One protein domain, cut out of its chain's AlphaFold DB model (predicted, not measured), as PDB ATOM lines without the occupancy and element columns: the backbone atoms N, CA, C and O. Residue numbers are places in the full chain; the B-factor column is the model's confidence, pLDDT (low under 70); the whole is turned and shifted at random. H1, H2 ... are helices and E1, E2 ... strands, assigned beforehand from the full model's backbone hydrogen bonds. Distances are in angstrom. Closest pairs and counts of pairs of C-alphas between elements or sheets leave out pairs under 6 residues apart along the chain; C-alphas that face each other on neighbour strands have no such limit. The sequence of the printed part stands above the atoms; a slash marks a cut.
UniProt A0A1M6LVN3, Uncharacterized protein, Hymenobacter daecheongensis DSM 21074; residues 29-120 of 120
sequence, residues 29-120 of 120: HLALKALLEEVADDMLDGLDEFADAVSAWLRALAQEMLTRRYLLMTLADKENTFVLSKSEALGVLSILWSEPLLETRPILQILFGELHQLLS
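This is residues 29 to 120 of the 120 residues of an uncharacterized protein of Hymenobacter daecheongensis DSM 21074 (UniProt A0A1M6LVN3). A long helical hairpin, H1 and H2, makes the length; two shorter helices lie toward its open end, H3 packing on H2 and H4 near H3 and H1. The 92 printed residues, mostly helix by class, run H1, H2, strand E1, H3, H4. The whole is compact, with radius of gyration 14.1 A, yet elongated, spanning 41 by 27 by 23 A.

Start with H1, residues 29 to 48, and H2, residues 56 to 76: this hairpin touches closest at C-alphas 33 and 76, 4.6 A. H3, residues 86 to 98, touches H2's residues 68 to 72 alone, at a steep tilt of 65 degrees; C-alphas 68 and 95 are closest, 6.8 A. H4, residues 105 to 119, is close to but not clearly touching H3; C-alphas 93 and 112 are closest, 6.9 A. Every O i to N i+4 pair is within hydrogen-bond range in H2, H3 and H4, and 15 of 16 in H1.

Find C-alpha 29 at (143.537, 200.083, 179.801); H1 runs 29.0 A, H2 30.2 A. E1, residues 81 to 84, pairs with no named strand. H3 spans 18.8 A; H4 ends after 20.3 A at C-alpha 119, (148.755, 183.999, 165.411).

The printed part has no cut and no long link. Look for pLDDT under 70 at 32 residues, among them 93 to 111.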
ATOM      1  N   HIS A  29     144.769 199.917 180.563       79.31
ATOM      2  CA  HIS A  29     143.537 200.083 179.801       79.31
ATOM      3  C   HIS A  29     143.226 201.560 179.581       79.31
ATOM      4  O   HIS A  29     142.938 201.936 178.453       79.31
ATOM      5  N   LEU A  30     143.359 202.401 180.610       78.31
ATOM      6  CA  LEU A  30     143.207 203.851 180.469       78.31
ATOM      7  C   LEU A  30     144.262 204.446 179.528       78.31
ATOM      8  O   LEU A  30     143.922 205.267 178.683       78.31
ATOM      9  N   ALA A  31     145.519 204.003 179.630       72.38
ATOM     10  CA  ALA A  31     146.582 204.436 178.725       72.38
ATOM     11  C   ALA A  31     146.333 203.984 177.275       72.38
ATOM     12  O   ALA A  31     146.512 204.765 176.345       72.38
ATOM     13  N   LEU A  32     145.883 202.740 177.080       75.75
ATOM     14  CA  LEU A  32     145.504 202.222 175.768       75.75
ATOM     15  C   LEU A  32     144.310 202.989 175.203       75.75
ATOM     16  O   LEU A  32     144.324 203.346 174.035       75.75
ATOM     17  N   LYS A  33     143.291 203.249 176.024       81.69
ATOM     18  CA  LYS A  33     142.107 204.006 175.633       81.69
ATOM     19  C   LYS A  33     142.487 205.404 175.151       81.69
ATOM     20  O   LYS A  33     142.135 205.745 174.030       81.69
ATOM     21  N   ALA A  34     143.256 206.148 175.947       80.06
ATOM     22  CA  ALA A  34     143.710 207.490 175.586       80.06
ATOM     23  C   ALA A  34     144.486 207.494 174.260       80.06
ATOM     24  O   ALA A  34     144.245 208.337 173.407       80.06
ATOM     25  N   LEU A  35     145.358 206.504 174.056       74.50
ATOM     26  CA  LEU A  35     146.110 206.359 172.813       74.50
ATOM     27  C   LEU A  35     145.220 206.023 171.606       74.50
ATOM     28  O   LEU A  35     145.440 206.524 170.510       74.50
ATOM     29  N   LEU A  36     144.236 205.138 171.781       77.44
ATOM     30  CA  LEU A  36     143.301 204.784 170.712       77.44
ATOM     31  C   LEU A  36     142.417 205.974 170.324       77.44
ATOM     32  O   LEU A  36     142.116 206.121 169.143       77.44
ATOM     33  N   GLU A  37     142.015 206.793 171.297       82.06
ATOM     34  CA  GLU A  37     141.269 208.039 171.083       82.06
ATOM     35  C   GLU A  37     142.129 209.081 170.351       82.06
ATOM     36  O   GLU A  37     141.688 209.602 169.335       82.06
ATOM     37  N   GLU A  38     143.376 209.299 170.781       79.56
ATOM     38  CA  GLU A  38     144.334 210.209 170.126       79.56
ATOM     39  C   GLU A  38     144.531 209.855 168.645       79.56
ATOM     40  O   GLU A  38     144.293 210.678 167.766       79.56
ATOM     41  N   VAL A  39     144.848 208.591 168.344       73.31
ATOM     42  CA  VAL A  39     145.030 208.127 166.957       73.31
ATOM     43  C   VAL A  39     143.727 208.226 166.152       73.31
ATOM     44  O   VAL A  39     143.746 208.491 164.952       73.31
ATOM     45  N   ALA A  40     142.575 207.984 166.783       75.69
ATOM     46  CA  ALA A  40     141.277 208.102 166.127       75.69
ATOM     47  C   ALA A  40     140.910 209.558 165.795       75.69
ATOM     48  O   ALA A  40     140.213 209.789 164.801       75.69
ATOM     49  N   ASP A  41     141.346 210.512 166.609       80.69
ATOM     50  CA  ASP A  41     141.100 211.935 166.402       80.69
ATOM     51  C   ASP A  41     142.093 212.537 165.395       80.69
ATOM     52  O   ASP A  41     141.646 213.230 164.484       80.69
ATOM     53  N   ASP A  42     143.370 212.140 165.407       73.81
ATOM     54  CA  ASP A  42     144.340 212.492 164.350       73.81
ATOM     55  C   ASP A  42     143.843 212.066 162.953       73.81
ATOM     56  O   ASP A  42     144.042 212.752 161.946       73.81
ATOM     57  N   MET A  43     143.146 210.925 162.872       73.75
ATOM     58  CA  MET A  43     142.515 210.484 161.627       73.75
ATOM     59  C   MET A  43     141.378 211.410 161.173       73.75
ATOM     60  O   MET A  43     141.150 211.495 159.969       73.75
ATOM     61  N   LEU A  44     140.651 212.076 162.079       73.81
ATOM     62  CA  LEU A  44     139.643 213.079 161.704       73.81
ATOM     63  C   LEU A  44     140.299 214.346 161.170       73.81
ATOM     64  O   LEU A  44     139.870 214.839 160.130       73.81
ATOM     65  N   ASP A  45     141.360 214.811 161.821       72.94
ATOM     66  CA  ASP A  45     142.105 215.987 161.373       72.94
ATOM     67  C   ASP A  45     142.673 215.765 159.961       72.94
ATOM     68  O   ASP A  45     142.546 216.617 159.082       72.94
ATOM     69  N   GLY A  46     143.202 214.566 159.688       67.62
ATOM     70  CA  GLY A  46     143.629 214.187 158.340       67.62
ATOM     71  C   GLY A  46     142.473 214.051 157.340       67.62
ATOM     72  O   GLY A  46     142.655 214.291 156.150       67.62
ATOM     73  N   LEU A  47     141.264 213.688 157.785       70.81
ATOM     74  CA  LEU A  47     140.082 213.600 156.916       70.81
ATOM     75  C   LEU A  47     139.574 214.969 156.466       70.81
ATOM     76  O   LEU A  47     139.088 215.068 155.337       70.81
ATOM     77  N   ASP A  48     139.728 216.009 157.286       67.44
ATOM     78  CA  ASP A  48     139.416 217.384 156.889       67.44
ATOM     79  C   ASP A  48     140.287 217.834 155.701       67.44
ATOM     80  O   ASP A  48     139.800 218.519 154.799       67.44
ATOM     81  N   GLU A  49     141.532 217.349 155.600       65.94
ATOM     82  CA  GLU A  49     142.405 217.583 154.435       65.94
ATOM     83  C   GLU A  49     141.919 216.869 153.159       65.94
ATOM     84  O   GLU A  49     142.254 217.263 152.035       65.94
ATOM     85  N   PHE A  50     141.099 215.827 153.313       65.94
ATOM     86  CA  PHE A  50     140.523 215.044 152.219       65.94
ATOM     87  C   PHE A  50     139.048 215.369 151.946       65.94
ATOM     88  O   PHE A  50     138.464 214.773 151.036       65.94
ATOM     89  N   ALA A  51     138.434 216.310 152.669       63.66
ATOM     90  CA  ALA A  51     137.014 216.644 152.528       63.66
ATOM     91  C   ALA A  51     136.650 217.123 151.106       63.66
ATOM     92  O   ALA A  51     135.590 216.774 150.581       63.66
ATOM     93  N   ASP A  52     137.577 217.817 150.439       65.25
ATOM     94  CA  ASP A  52     137.442 218.294 149.055       65.25
ATOM     95  C   ASP A  52     138.080 217.346 148.013       65.25
ATOM     96  O   ASP A  52     138.316 217.709 146.855       65.25
ATOM     97  N   ALA A  53     138.386 216.102 148.395       63.78
ATOM     98  CA  ALA A  53     139.102 215.166 147.541       63.78
ATOM     99  C   ALA A  53     138.306 214.739 146.293       63.78
ATOM    100  O   ALA A  53     137.362 213.944 146.326       63.78
ATOM    101  N   VAL A  54     138.775 215.186 145.128       58.44
ATOM    102  CA  VAL A  54     138.124 214.895 143.841       58.44
ATOM    103  C   VAL A  54     138.473 213.493 143.316       58.44
ATOM    104  O   VAL A  54     137.667 212.868 142.619       58.44
ATOM    105  N   SER A  55     139.645 212.951 143.667       78.69
ATOM    106  CA  SER A  55     140.133 211.677 143.121       78.69
ATOM    107  C   SER A  55     139.519 210.452 143.817       78.69
ATOM    108  O   SER A  55     139.267 210.449 145.021       78.69
ATOM    109  N   ALA A  56     139.289 209.376 143.055       75.31
ATOM    110  CA  ALA A  56     138.760 208.115 143.589       75.31
ATOM    111  C   ALA A  56     139.713 207.458 144.605       75.31
ATOM    112  O   ALA A  56     139.260 206.812 145.545       75.31
ATOM    113  N   TRP A  57     141.022 207.653 144.432       75.62
ATOM    114  CA  TRP A  57     142.041 207.145 145.346       75.62
ATOM    115  C   TRP A  57     142.004 207.851 146.709       75.62
ATOM    116  O   TRP A  57     141.974 207.173 147.730       75.62
ATOM    117  N   LEU A  58     141.911 209.185 146.738       70.81
ATOM    118  CA  LEU A  58     141.791 209.935 147.995       70.81
ATOM    119  C   LEU A  58     140.481 209.614 148.730       70.81
ATOM    120  O   LEU A  58     140.480 209.468 149.946       70.81
ATOM    121  N   ARG A  59     139.373 209.410 148.000       73.50
ATOM    122  CA  ARG A  59     138.112 208.939 148.600       73.50
ATOM    123  C   ARG A  59     138.232 207.540 149.204       73.50
ATOM    124  O   ARG A  59     137.673 207.288 150.266       73.50
ATOM    125  N   ALA A  60     138.950 206.631 148.542       72.81
ATOM    126  CA  ALA A  60     139.213 205.299 149.079       72.81
ATOM    127  C   ALA A  60     140.082 205.363 150.347       72.81
ATOM    128  O   ALA A  60     139.776 204.676 151.317       72.81
ATOM    129  N   LEU A  61     141.098 206.233 150.362       70.19
ATOM    130  CA  LEU A  61     141.942 206.476 151.533       70.19
ATOM    131  C   LEU A  61     141.134 207.051 152.708       70.19
ATOM    132  O   LEU A  61     141.217 206.531 153.816       70.19
ATOM    133  N   ALA A  62     140.287 208.052 152.458       69.56
ATOM    134  CA  ALA A  62     139.397 208.619 153.468       69.56
ATOM    135  C   ALA A  62     138.432 207.563 154.046       69.56
ATOM    136  O   ALA A  62     138.263 207.443 155.259       69.56
ATOM    137  N   GLN A  63     137.838 206.725 153.190       73.75
ATOM    138  CA  GLN A  63     136.965 205.633 153.629       73.75
ATOM    139  C   GLN A  63     137.717 204.589 154.469       73.75
ATOM    140  O   GLN A  63     137.168 204.034 155.428       73.75
ATOM    141  N   GLU A  64     138.970 204.311 154.119       76.38
ATOM    142  CA  GLU A  64     139.833 203.420 154.881       76.38
ATOM    143  C   GLU A  64     140.147 204.011 156.262       76.38
ATOM    144  O   GLU A  64     139.949 203.322 157.263       76.38
ATOM    145  N   MET A  65     140.527 205.290 156.342       70.50
ATOM    146  CA  MET A  65     140.753 206.000 157.609       70.50
ATOM    147  C   MET A  65     139.508 205.988 158.502       70.50
ATOM    148  O   MET A  65     139.600 205.626 159.672       70.50
ATOM    149  N   LEU A  66     138.321 206.259 157.949       74.44
ATOM    150  CA  LEU A  66     137.052 206.174 158.683       74.44
ATOM    151  C   LEU A  66     136.786 204.768 159.242       74.44
ATOM    152  O   LEU A  66     136.350 204.611 160.384       74.44
ATOM    153  N   THR A  67     137.062 203.735 158.446       77.38
ATOM    154  CA  THR A  67     136.880 202.334 158.859       77.38
ATOM    155  C   THR A  67     137.838 201.967 159.992       77.38
ATOM    156  O   THR A  67     137.447 201.314 160.962       77.38
ATOM    157  N   ARG A  68     139.091 202.420 159.894       73.25
ATOM    158  CA  ARG A  68     140.122 202.223 160.917       73.25
ATOM    159  C   ARG A  68     139.764 202.959 162.205       73.25
ATOM    160  O   ARG A  68     139.767 202.336 163.263       73.25
ATOM    161  N   ARG A  69     139.340 204.222 162.108       78.44
ATOM    162  CA  ARG A  69     138.846 205.018 163.236       78.44
ATOM    163  C   ARG A  69     137.713 204.312 163.974       78.44
ATOM    164  O   ARG A  69     137.755 204.184 165.193       78.44
ATOM    165  N   TYR A  70     136.713 203.818 163.243       79.88
ATOM    166  CA  TYR A  70     135.591 203.094 163.843       79.88
ATOM    167  C   TYR A  70     136.055 201.869 164.643       79.88
ATOM    168  O   TYR A  70     135.586 201.644 165.761       79.88
ATOM    169  N   LEU A  71     137.007 201.100 164.104       75.25
ATOM    170  CA  LEU A  71     137.585 199.954 164.802       75.25
ATOM    171  C   LEU A  71     138.336 200.377 166.076       75.25
ATOM    172  O   LEU A  71     138.148 199.743 167.113       75.25
ATOM    173  N   LEU A  72     139.141 201.444 166.023       75.75
ATOM    174  CA  LEU A  72     139.881 201.958 167.183       75.75
ATOM    175  C   LEU A  72     138.942 202.444 168.294       75.75
ATOM    176  O   LEU A  72     139.090 202.013 169.435       75.75
ATOM    177  N   MET A  73     137.925 203.240 167.960       80.88
ATOM    178  CA  MET A  73     136.938 203.722 168.935       80.88
ATOM    179  C   MET A  73     136.141 202.572 169.559       80.88
ATOM    180  O   MET A  73     135.949 202.522 170.770       80.88
ATOM    181  N   THR A  74     135.769 201.574 168.751       81.25
ATOM    182  CA  THR A  74     135.101 200.360 169.249       81.25
ATOM    183  C   THR A  74     135.966 199.598 170.259       81.25
ATOM    184  O   THR A  74     135.432 198.917 171.132       81.25
ATOM    185  N   LEU A  75     137.296 199.669 170.144       76.38
ATOM    186  CA  LEU A  75     138.232 199.054 171.089       76.38
ATOM    187  C   LEU A  75     138.450 199.914 172.331       76.38
ATOM    188  O   LEU A  75     138.506 199.359 173.427       76.38
ATOM    189  N   ALA A  76     138.534 201.234 172.159       78.81
ATOM    190  CA  ALA A  76     138.655 202.209 173.240       78.81
ATOM    191  C   ALA A  76     137.469 202.133 174.220       78.81
ATOM    192  O   ALA A  76     137.646 202.283 175.430       78.81
ATOM    193  N   ASP A  77     136.276 201.820 173.708       82.38
ATOM    194  CA  ASP A  77     135.052 201.663 174.500       82.38
ATOM    195  C   ASP A  77     134.931 200.317 175.227       82.38
ATOM    196  O   ASP A  77     134.040 200.145 176.064       82.38
ATOM    197  N   LYS A  78     135.796 199.337 174.938       82.62
ATOM    198  CA  LYS A  78     135.733 198.051 175.643       82.62
ATOM    199  C   LYS A  78     136.265 198.187 177.062       82.62
ATOM    200  O   LYS A  78     137.119 199.016 177.350       82.62
ATOM    201  N   GLU A  79     135.781 197.327 177.951       84.25
ATOM    202  CA  GLU A  79     136.315 197.202 179.309       84.25
ATOM    203  C   GLU A  79     137.781 196.736 179.297       84.25
ATOM    204  O   GLU A  79     138.307 196.273 178.286       84.25
ATOM    205  N   ASN A  80     138.442 196.761 180.454       79.62
ATOM    206  CA  ASN A  80     139.823 196.292 180.614       79.62
ATOM    207  C   ASN A  80     140.007 194.779 180.355       79.62
ATOM    208  O   ASN A  80     141.128 194.271 180.372       79.62
ATOM    209  N   THR A  81     138.917 194.046 180.123       82.81
ATOM    210  CA  THR A  81     138.922 192.684 179.590       82.81
ATOM    211  C   THR A  81     138.033 192.616 178.359       82.81
ATOM    212  O   THR A  81     136.829 192.837 178.446       82.81
ATOM    213  N   PHE A  82     138.597 192.232 177.216       83.69
ATOM    214  CA  PHE A  82     137.824 192.124 175.983       83.69
ATOM    215  C   PHE A  82     138.257 190.968 175.096       83.69
ATOM    216  O   PHE A  82     139.348 190.415 175.217       83.69
ATOM    217  N   VAL A  83     137.354 190.566 174.201       83.75
ATOM    218  CA  VAL A  83     137.576 189.484 173.241       83.75
ATOM    219  C   VAL A  83     137.415 190.025 171.830       83.75
ATOM    220  O   VAL A  83     136.455 190.745 171.548       83.75
ATOM    221  N   LEU A  84     138.350 189.653 170.960       82.69
ATOM    222  CA  LEU A  84     138.341 189.932 169.528       82.69
ATOM    223  C   LEU A  84     138.288 188.626 168.736       82.69
ATOM    224  O   LEU A  84     138.834 187.597 169.144       82.69
ATOM    225  N   SER A  85     137.637 188.662 167.583       83.31
ATOM    226  CA  SER A  85     137.836 187.678 166.524       83.31
ATOM    227  C   SER A  85     139.244 187.803 165.931       83.31
ATOM    228  O   SER A  85     139.925 188.819 166.088       83.31
ATOM    229  N   LYS A  86     139.682 186.770 165.201       78.94
ATOM    230  CA  LYS A  86     140.960 186.799 164.476       78.94
ATOM    231  C   LYS A  86     141.047 187.990 163.510       78.94
ATOM    232  O   LYS A  86     142.094 188.621 163.434       78.94
ATOM    233  N   SER A  87     139.963 188.301 162.798       79.56
ATOM    234  CA  SER A  87     139.930 189.399 161.824       79.56
ATOM    235  C   SER A  87     140.057 190.767 162.491       79.56
ATOM    236  O   SER A  87     140.836 191.590 162.025       79.56
ATOM    237  N   GLU A  88     139.359 190.995 163.607       76.94
ATOM    238  CA  GLU A  88     139.496 192.234 164.386       76.94
ATOM    239  C   GLU A  88     140.919 192.378 164.930       76.94
ATOM    240  O   GLU A  88     141.529 193.429 164.781       76.94
ATOM    241  N   ALA A  89     141.488 191.306 165.489       77.00
ATOM    242  CA  ALA A  89     142.847 191.324 166.017       77.00
ATOM    243  C   ALA A  89     143.909 191.618 164.936       77.00
ATOM    244  O   ALA A  89     144.857 192.360 165.187       77.00
ATOM    245  N   LEU A  90     143.734 191.084 163.722       73.81
ATOM    246  CA  LEU A  90     144.576 191.415 162.566       73.81
ATOM    247  C   LEU A  90     144.364 192.858 162.081       73.81
ATOM    248  O   LEU A  90     145.331 193.521 161.712       73.81
ATOM    249  N   GLY A  91     143.128 193.363 162.122       73.56
ATOM    250  CA  GLY A  91     142.815 194.761 161.816       73.56
ATOM    251  C   GLY A  91     143.552 195.725 162.746       73.56
ATOM    252  O   GLY A  91     144.203 196.656 162.278       73.56
ATOM    253  N   VAL A  92     143.563 195.436 164.048       71.50
ATOM    254  CA  VAL A  92     144.319 196.214 165.043       71.50
ATOM    255  C   VAL A  92     145.823 196.199 164.760       71.50
ATOM    256  O   VAL A  92     146.450 197.256 164.780       71.50
ATOM    257  N   LEU A  93     146.393 195.029 164.433       66.19
ATOM    258  CA  LEU A  93     147.802 194.917 164.031       66.19
ATOM    259  C   LEU A  93     148.117 195.793 162.814       66.19
ATOM    260  O   LEU A  93     149.140 196.469 162.802       66.19
ATOM    261  N   SER A  94     147.244 195.799 161.803       66.75
ATOM    262  CA  SER A  94     147.474 196.562 160.572       66.75
ATOM    263  C   SER A  94     147.461 198.077 160.781       66.75
ATOM    264  O   SER A  94     148.299 198.768 160.207       66.75
ATOM    265  N   ILE A  95     146.572 198.587 161.637       64.81
ATOM    266  CA  ILE A  95     146.444 200.025 161.903       64.81
ATOM    267  C   ILE A  95     147.669 200.545 162.652       64.81
ATOM    268  O   ILE A  95     148.257 201.555 162.280       64.81
ATOM    269  N   LEU A  96     148.107 199.815 163.673       61.16
ATOM    270  CA  LEU A  96     149.152 200.292 164.579       61.16
ATOM    271  C   LEU A  96     150.563 200.038 164.037       61.16
ATOM    272  O   LEU A  96     151.518 200.672 164.476       61.16
ATOM    273  N   TRP A  97     150.695 199.162 163.035       58.16
ATOM    274  CA  TRP A  97     151.913 199.038 162.233       58.16
ATOM    275  C   TRP A  97     152.081 200.202 161.245       58.16
ATOM    276  O   TRP A  97     153.210 200.527 160.877       58.16
ATOM    277  N   SER A  98     150.982 200.834 160.816       59.25
ATOM    278  CA  SER A  98     151.025 201.969 159.888       59.25
ATOM    279  C   SER A  98     151.253 203.333 160.548       59.25
ATOM    280  O   SER A  98     151.565 204.271 159.823       59.25
ATOM    281  N   GLU A  99     151.168 203.446 161.881       57.38
ATOM    282  CA  GLU A  99     151.314 204.737 162.570       57.38
ATOM    283  C   GLU A  99     152.775 205.067 162.968       57.38
ATOM    284  O   GLU A  99     153.435 204.289 163.683       57.38
ATOM    285  N   PRO A 100     153.317 206.222 162.526       49.28
ATOM    286  CA  PRO A 100     154.702 206.627 162.768       49.28
ATOM    287  C   PRO A 100     154.941 207.284 164.139       49.28
ATOM    288  O   PRO A 100     156.101 207.456 164.519       49.28
ATOM    289  N   LEU A 101     153.899 207.622 164.907       54.88
ATOM    290  CA  LEU A 101     154.037 208.286 166.208       54.88
ATOM    291  C   LEU A 101     154.453 207.267 167.289       54.88
ATOM    292  O   LEU A 101     153.751 206.317 167.632       54.88
ATOM    293  N   LEU A 102     155.705 207.399 167.728       52.56
ATOM    294  CA  LEU A 102     156.535 206.331 168.303       52.56
ATOM    295  C   LEU A 102     156.589 206.326 169.840       52.56
ATOM    296  O   LEU A 102     157.121 205.376 170.418       52.56
ATOM    297  N   GLU A 103     156.072 207.356 170.506       50.34
ATOM    298  CA  GLU A 103     156.403 207.639 171.913       50.34
ATOM    299  C   GLU A 103     155.500 206.915 172.932       50.34
ATOM    300  O   GLU A 103     155.925 206.629 174.050       50.34
ATOM    301  N   THR A 104     154.306 206.483 172.528       52.06
ATOM    302  CA  THR A 104     153.311 205.769 173.360       52.06
ATOM    303  C   THR A 104     153.326 204.238 173.172       52.06
ATOM    304  O   THR A 104     152.527 203.498 173.749       52.06
ATOM    305  N   ARG A 105     154.300 203.722 172.407       58.47
ATOM    306  CA  ARG A 105     154.408 202.331 171.921       58.47
ATOM    307  C   ARG A 105     154.565 201.170 172.922       58.47
ATOM    308  O   ARG A 105     154.267 200.060 172.484       58.47
ATOM    309  N   PRO A 106     155.022 201.292 174.186       64.19
ATOM    310  CA  PRO A 106     155.402 200.100 174.957       64.19
ATOM    311  C   PRO A 106     154.261 199.104 175.213       64.19
ATOM    312  O   PRO A 106     154.447 197.905 175.021       64.19
ATOM    313  N   ILE A 107     153.071 199.583 175.596       62.59
ATOM    314  CA  ILE A 107     151.911 198.718 175.892       62.59
ATOM    315  C   ILE A 107     151.415 198.041 174.611       62.59
ATOM    316  O   ILE A 107     151.171 196.837 174.592       62.59
ATOM    317  N   LEU A 108     151.344 198.805 173.521       65.31
ATOM    318  CA  LEU A 108     151.003 198.302 172.199       65.31
ATOM    319  C   LEU A 108     152.001 197.241 171.724       65.31
ATOM    320  O   LEU A 108     151.602 196.125 171.420       65.31
ATOM    321  N   GLN A 109     153.303 197.530 171.729       67.31
ATOM    322  CA  GLN A 109     154.345 196.583 171.319       67.31
ATOM    323  C   GLN A 109     154.310 195.279 172.118       67.31
ATOM    324  O   GLN A 109     154.522 194.212 171.549       67.31
ATOM    325  N   ILE A 110     154.023 195.359 173.418       69.25
ATOM    326  CA  ILE A 110     153.870 194.194 174.286       69.25
ATOM    327  C   ILE A 110     152.649 193.364 173.870       69.25
ATOM    328  O   ILE A 110     152.791 192.181 173.560       69.25
ATOM    329  N   LEU A 111     151.464 193.981 173.797       67.69
ATOM    330  CA  LEU A 111     150.229 193.293 173.409       67.69
ATOM    331  C   LEU A 111     150.322 192.715 171.992       67.69
ATOM    332  O   LEU A 111     149.812 191.626 171.731       67.69
ATOM    333  N   PHE A 112     151.015 193.406 171.086       71.31
ATOM    334  CA  PHE A 112     151.230 192.968 169.709       71.31
ATOM    335  C   PHE A 112     152.288 191.893 169.567       71.31
ATOM    336  O   PHE A 112     152.101 190.987 168.761       71.31
ATOM    337  N   GLY A 113     153.357 191.943 170.361       68.38
ATOM    338  CA  GLY A 113     154.326 190.859 170.445       68.38
ATOM    339  C   GLY A 113     153.646 189.555 170.860       68.38
ATOM    340  O   GLY A 113     153.826 188.534 170.197       68.38
ATOM    341  N   GLU A 114     152.794 189.602 171.889       73.44
ATOM    342  CA  GLU A 114     152.020 188.431 172.323       73.44
ATOM    343  C   GLU A 114     150.994 187.990 171.272       73.44
ATOM    344  O   GLU A 114     150.870 186.800 170.975       73.44
ATOM    345  N   LEU A 115     150.282 188.937 170.655       72.25
ATOM    346  CA  LEU A 115     149.289 188.638 169.628       72.25
ATOM    347  C   LEU A 115     149.906 187.996 168.377       72.25
ATOM    348  O   LEU A 115     149.373 187.014 167.862       72.25
ATOM    349  N   HIS A 116     151.031 188.528 167.897       69.19
ATOM    350  CA  HIS A 116     151.759 187.996 166.749       69.19
ATOM    351  C   HIS A 116     152.252 186.571 167.021       69.19
ATOM    352  O   HIS A 116     152.085 185.695 166.173       69.19
ATOM    353  N   GLN A 117     152.807 186.313 168.211       70.88
ATOM    354  CA  GLN A 117     153.232 184.968 168.619       70.88
ATOM    355  C   GLN A 117     152.070 183.969 168.681       70.88
ATOM    356  O   GLN A 117     152.260 182.800 168.371       70.88
ATOM    357  N   LEU A 118     150.868 184.412 169.062       71.50
ATOM    358  CA  LEU A 118     149.678 183.555 169.124       71.50
ATOM    359  C   LEU A 118     149.050 183.252 167.756       71.50
ATOM    360  O   LEU A 118     148.261 182.307 167.642       71.50
ATOM    361  N   LEU A 119     149.322 184.094 166.757       69.19
ATOM    362  CA  LEU A 119     148.755 183.999 165.411       69.19
ATOM    363  C   LEU A 119     149.704 183.388 164.372       69.19
ATOM    364  O   LEU A 119     149.203 182.951 163.330       69.19
ATOM    365  N   SER A 120     151.009 183.375 164.655       65.94
ATOM    366  CA  SER A 120     152.047 182.665 163.887       65.94
ATOM    367  C   SER A 120     151.995 181.163 164.153       65.94
ATOM    368  O   SER A 120     152.229 180.400 163.192       65.94
TER     369      SER A 120